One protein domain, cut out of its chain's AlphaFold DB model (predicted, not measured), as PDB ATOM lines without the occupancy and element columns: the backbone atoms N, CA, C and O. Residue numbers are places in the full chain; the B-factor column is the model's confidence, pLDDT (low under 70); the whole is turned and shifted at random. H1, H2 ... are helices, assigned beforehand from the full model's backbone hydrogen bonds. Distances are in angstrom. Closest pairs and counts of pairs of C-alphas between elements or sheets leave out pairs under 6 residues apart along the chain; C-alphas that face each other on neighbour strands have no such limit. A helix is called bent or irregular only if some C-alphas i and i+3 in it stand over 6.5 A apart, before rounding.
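Overview. This is residues 38 to 78 of the 157 residues of the protein "DSBA domain-containing protein" of Escherichia coli (UniProt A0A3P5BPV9). Three helices follow one another as an open L with no packed core: H1 is one arm, and H2 followed end to end by H3 is the other, longer arm. H1 and H2 meet near their ends in a corner, and no helix touches another. The printed part has 41 residues with three named helices, H1, H2 and H3 in that order, and no named strand; its class is all helix. It is extended, with a radius of gyration of the C-alphas of 15.1 A and spans of 44 by 21 by 12 A.

Arrangement. Start at H1, residues 39 to 52, the longest helix by residues. Go on to H2, residues 55 to 67, which is close to H1 but not clearly touching; their closest C-alphas, those of Leu 50 and Tyr 56, are 6.6 A apart. The lines of H1 and H2 stand about perpendicular, at 78 degrees. Beyond H2 comes H3, residues 69 to 78, and these two meet only through their link. H1 and H3 are apart. In H1 and H2 every O i to N i+4 pair is within hydrogen-bond range, while in H3 4 of 6 are.

Along the chain. Find C-alpha 39 at (16.814, 30.706, -3.264); from there H1 runs 19.8 A to C-alpha 52 at (0.629, 40.245, -9.598). H2 runs 18.3 A from C-alpha 55 to C-alpha 67. H3 runs 15.9 A from C-alpha 69 to C-alpha 78 at (23.336, 37.678, -43.263). H3 is irregular, but only just: C-alphas 75 and 78 are 6.9 A apart.

Size, cuts and confidence. The two C-alphas farthest apart are those of Ser 38 and Pro 78, at 45.0 A. The printed part has no cut, and both links, H1 to H2 and H2 to H3, are tight. The mean pLDDT of the printed part is 90.4; look at Ser 70 for the one residue under 70.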
ATOM      1  N   SER A  38      15.822  31.220   1.532       92.62
ATOM      2  CA  SER A  38      16.453  30.337   0.549       92.62
ATOM      3  C   SER A  38      16.214  30.843  -0.879       92.62
ATOM      4  O   SER A  38      15.271  31.597  -1.133       92.62
ATOM      5  N   GLU A  39      17.027  30.395  -1.840       94.25
ATOM      6  CA  GLU A  39      16.814  30.706  -3.264       94.25
ATOM      7  C   GLU A  39      15.410  30.298  -3.739       94.25
ATOM      8  O   GLU A  39      14.771  31.023  -4.500       94.25
ATOM      9  N   GLU A  40      14.884  29.178  -3.233       95.19
ATOM     10  CA  GLU A  40      13.533  28.707  -3.545       95.19
ATOM     11  C   GLU A  40      12.449  29.646  -2.988       95.19
ATOM     12  O   GLU A  40      11.477  29.962  -3.680       95.19
ATOM     13  N   GLU A  41      12.606  30.126  -1.749       94.50
ATOM     14  CA  GLU A  41      11.683  31.093  -1.146       94.50
ATOM     15  C   GLU A  41      11.708  32.428  -1.899       94.50
ATOM     16  O   GLU A  41      10.651  33.000  -2.175       94.50
ATOM     17  N   ILE A  42      12.897  32.898  -2.288       95.31
ATOM     18  CA  ILE A  42      13.070  34.109  -3.100       95.31
ATOM     19  C   ILE A  42      12.399  33.931  -4.464       95.31
ATOM     20  O   ILE A  42      11.624  34.793  -4.877       95.31
ATOM     21  N   GLY A  43      12.631  32.799  -5.134       95.00
ATOM     22  CA  GLY A  43      12.025  32.487  -6.427       95.00
ATOM     23  C   GLY A  43      10.497  32.481  -6.367       95.00
ATOM     24  O   GLY A  43       9.841  33.097  -7.207       95.00
ATOM     25  N   LYS A  44       9.912  31.870  -5.328       96.31
ATOM     26  CA  LYS A  44       8.456  31.869  -5.103       96.31
ATOM     27  C   LYS A  44       7.899  33.273  -4.873       96.31
ATOM     28  O   LYS A  44       6.850  33.608  -5.431       96.31
ATOM     29  N   ILE A  45       8.584  34.100  -4.080       96.25
ATOM     30  CA  ILE A  45       8.175  35.490  -3.830       96.25
ATOM     31  C   ILE A  45       8.244  36.303  -5.126       96.25
ATOM     32  O   ILE A  45       7.264  36.958  -5.478       96.25
ATOM     33  N   ALA A  46       9.357  36.222  -5.859       95.75
ATOM     34  CA  ALA A  46       9.555  36.941  -7.113       95.75
ATOM     35  C   ALA A  46       8.517  36.535  -8.167       95.75
ATOM     36  O   ALA A  46       7.856  37.402  -8.735       95.75
ATOM     37  N   ALA A  47       8.295  35.232  -8.369       95.81
ATOM     38  CA  ALA A  47       7.284  34.731  -9.297       95.81
ATOM     39  C   ALA A  47       5.882  35.233  -8.925       95.81
ATOM     40  O   ALA A  47       5.158  35.756  -9.772       95.81
ATOM     41  N   THR A  48       5.519  35.151  -7.641       96.88
ATOM     42  CA  THR A  48       4.225  35.650  -7.150       96.88
ATOM     43  C   THR A  48       4.078  37.152  -7.388       96.88
ATOM     44  O   THR A  48       3.007  37.617  -7.780       96.88
ATOM     45  N   TYR A  49       5.141  37.923  -7.154       97.00
ATOM     46  CA  TYR A  49       5.134  39.367  -7.343       97.00
ATOM     47  C   TYR A  49       5.009  39.748  -8.820       97.00
ATOM     48  O   TYR A  49       4.187  40.600  -9.145       97.00
ATOM     49  N   LEU A  50       5.755  39.096  -9.715       97.06
ATOM     50  CA  LEU A  50       5.708  39.351 -11.157       97.06
ATOM     51  C   LEU A  50       4.343  38.998 -11.759       97.06
ATOM     52  O   LEU A  50       3.819  39.764 -12.558       97.06
ATOM     53  N   VAL A  51       3.716  37.899 -11.323       96.38
ATOM     54  CA  VAL A  51       2.351  37.545 -11.753       96.38
ATOM     55  C   VAL A  51       1.333  38.599 -11.305       96.38
ATOM     56  O   VAL A  51       0.431  38.945 -12.064       96.38
ATOM     57  N   LYS A  52       1.483  39.150 -10.093       97.75
ATOM     58  CA  LYS A  52       0.629  40.245  -9.598       97.75
ATOM     59  C   LYS A  52       0.949  41.601 -10.238       97.75
ATOM     60  O   LYS A  52       0.115  42.497 -10.183       97.75
ATOM     61  N   ASN A  53       2.127  41.748 -10.842       97.69
ATOM     62  CA  ASN A  53       2.634  42.990 -11.421       97.69
ATOM     63  C   ASN A  53       3.237  42.740 -12.821       97.69
ATOM     64  O   ASN A  53       4.439  42.929 -13.020       97.69
ATOM     65  N   PRO A  54       2.427  42.332 -13.816       95.62
ATOM     66  CA  PRO A  54       2.933  41.854 -15.106       95.62
ATOM     67  C   PRO A  54       3.653  42.924 -15.944       95.62
ATOM     68  O   PRO A  54       4.394  42.579 -16.862       95.62
ATOM     69  N   HIS A  55       3.487  44.214 -15.633       96.62
ATOM     70  CA  HIS A  55       4.193  45.300 -16.322       96.62
ATOM     71  C   HIS A  55       5.719  45.168 -16.219       96.62
ATOM     72  O   HIS A  55       6.406  45.430 -17.200       96.62
ATOM     73  N   TYR A  56       6.247  44.654 -15.101       96.00
ATOM     74  CA  TYR A  56       7.686  44.424 -14.948       96.00
ATOM     75  C   TYR A  56       8.236  43.380 -15.928       96.00
ATOM     76  O   TYR A  56       9.392  43.472 -16.328       96.00
ATOM     77  N   LEU A  57       7.424  42.406 -16.358       94.56
ATOM     78  CA  LEU A  57       7.836  41.440 -17.384       94.56
ATOM     79  C   LEU A  57       7.969  42.117 -18.752       94.56
ATOM     80  O   LEU A  57       8.921  41.862 -19.487       94.56
ATOM     81  N   VAL A  58       7.035  43.015 -19.072       94.50
ATOM     82  CA  VAL A  58       7.071  43.807 -20.309       94.50
ATOM     83  C   VAL A  58       8.260  44.767 -20.296       94.50
ATOM     84  O   VAL A  58       8.975  44.870 -21.288       94.50
ATOM     85  N   GLU A  59       8.496  45.452 -19.180       94.56
ATOM     86  CA  GLU A  59       9.635  46.358 -19.014       94.56
ATOM     87  C   GLU A  59      10.972  45.625 -19.110       94.56
ATOM     88  O   GLU A  59      11.870  46.107 -19.795       94.56
ATOM     89  N   ALA A  60      11.092  44.442 -18.503       94.00
ATOM     90  CA  ALA A  60      12.283  43.608 -18.631       94.00
ATOM     91  C   ALA A  60      12.530  43.192 -20.090       94.00
ATOM     92  O   ALA A  60      13.658  43.297 -20.572       94.00
ATOM     93  N   GLY A  61      11.478  42.785 -20.812       91.25
ATOM     94  CA  GLY A  61      11.563  42.473 -22.241       91.25
ATOM     95  C   GLY A  61      12.030  43.671 -23.070       91.25
ATOM     96  O   GLY A  61      12.988  43.554 -23.830       91.25
ATOM     97  N   LYS A  62      11.431  44.847 -22.853       89.69
ATOM     98  CA  LYS A  62      11.841  46.097 -23.516       89.69
ATOM     99  C   LYS A  62      13.277  46.493 -23.183       89.69
ATOM    100  O   LYS A  62      14.008  46.942 -24.058       89.69
ATOM    101  N   ALA A  63      13.696  46.344 -21.928       90.75
ATOM    102  CA  ALA A  63      15.063  46.636 -21.513       90.75
ATOM    103  C   ALA A  63      16.064  45.706 -22.212       90.75
ATOM    104  O   ALA A  63      17.103  46.173 -22.679       90.75
ATOM    105  N   LEU A  64      15.734  44.416 -22.335       88.19
ATOM    106  CA  LEU A  64      16.552  43.441 -23.051       88.19
ATOM    107  C   LEU A  64      16.621  43.743 -24.554       88.19
ATOM    108  O   LEU A  64      17.695  43.650 -25.145       88.19
ATOM    109  N   GLU A  65      15.500  44.116 -25.167       84.88
ATOM    110  CA  GLU A  65      15.445  44.516 -26.575       84.88
ATOM    111  C   GLU A  65      16.299  45.765 -26.826       84.88
ATOM    112  O   GLU A  65      17.175  45.740 -27.688       84.88
ATOM    113  N   ASN A  66      16.141  46.803 -25.998       84.06
ATOM    114  CA  ASN A  66      16.903  48.051 -26.086       84.06
ATOM    115  C   ASN A  66      18.416  47.853 -25.904       84.06
ATOM    116  O   ASN A  66      19.205  48.541 -26.548       84.06
ATOM    117  N   GLN A  67      18.840  46.907 -25.060       84.31
ATOM    118  CA  GLN A  67      20.258  46.554 -24.918       84.31
ATOM    119  C   GLN A  67      20.821  45.846 -26.156       84.31
ATOM    120  O   GLN A  67      22.020  45.914 -26.406       84.31
ATOM    121  N   ASN A  68      19.968  45.179 -26.935       79.50
ATOM    122  CA  ASN A  68      20.365  44.315 -28.039       79.50
ATOM    123  C   ASN A  68      19.896  44.827 -29.407       79.50
ATOM    124  O   ASN A  68      19.843  44.032 -30.344       79.50
ATOM    125  N   VAL A  69      19.543  46.108 -29.569       72.88
ATOM    126  CA  VAL A  69      19.051  46.630 -30.862       72.88
ATOM    127  C   VAL A  69      20.102  46.449 -31.959       72.88
ATOM    128  O   VAL A  69      19.801  45.863 -32.996       72.88
ATOM    129  N   SER A  70      21.354  46.851 -31.711       68.62
ATOM    130  CA  SER A  70      22.469  46.656 -32.656       68.62
ATOM    131  C   SER A  70      22.721  45.174 -32.932       68.62
ATOM    132  O   SER A  70      22.749  44.756 -34.086       68.62
ATOM    133  N   ALA A  71      22.776  44.361 -31.876       74.38
ATOM    134  CA  ALA A  71      22.926  42.916 -31.994       74.38
ATOM    135  C   ALA A  71      21.762  42.263 -32.763       74.38
ATOM    136  O   ALA A  71      21.936  41.214 -33.374       74.38
ATOM    137  N   SER A  72      20.557  42.840 -32.733       75.69
ATOM    138  CA  SER A  72      19.388  42.325 -33.456       75.69
ATOM    139  C   SER A  72      19.439  42.659 -34.938       75.69
ATOM    140  O   SER A  72      19.121  41.793 -35.748       75.69
ATOM    141  N   VAL A  73      19.921  43.851 -35.296       78.31
ATOM    142  CA  VAL A  73      20.189  44.218 -36.693       78.31
ATOM    143  C   VAL A  73      21.314  43.355 -37.268       78.31
ATOM    144  O   VAL A  73      21.149  42.773 -38.338       78.31
ATOM    145  N   GLU A  74      22.415  43.178 -36.534       85.38
ATOM    146  CA  GLU A  74      23.549  42.346 -36.962       85.38
ATOM    147  C   GLU A  74      23.150  40.894 -37.251       85.38
ATOM    148  O   GLU A  74      23.649  40.294 -38.202       85.38
ATOM    149  N   ARG A  75      22.198  40.334 -36.490       85.81
ATOM    150  CA  ARG A  75      21.672  38.982 -36.742       85.81
ATOM    151  C   ARG A  75      20.886  38.866 -38.048       85.81
ATOM    152  O   ARG A  75      20.791  37.765 -38.578       85.81
ATOM    153  N   ILE A  76      20.312  39.959 -38.553       87.19
ATOM    154  CA  ILE A  76      19.469  39.954 -39.757       87.19
ATOM    155  C   ILE A  76      20.303  40.176 -41.025       87.19
ATOM    156  O   ILE A  76      19.958  39.625 -42.068       87.19
ATOM    157  N   ILE A  77      21.422  40.912 -40.945       90.19
ATOM    158  CA  ILE A  77      22.281  41.240 -42.102       90.19
ATOM    159  C   ILE A  77      22.614  40.016 -42.982       90.19
ATOM    160  O   ILE A  77      22.432  40.113 -44.197       90.19
ATOM    161  N   PRO A  78      23.027  38.851 -42.440       93.88
ATOM    162  CA  PRO A  78      23.336  37.678 -43.263       93.88
ATOM    163  C   PRO A  78      22.149  37.145 -44.076       93.88
ATOM    164  O   PRO A  78      22.346  36.478 -45.089       93.88
TER     165      PRO A  78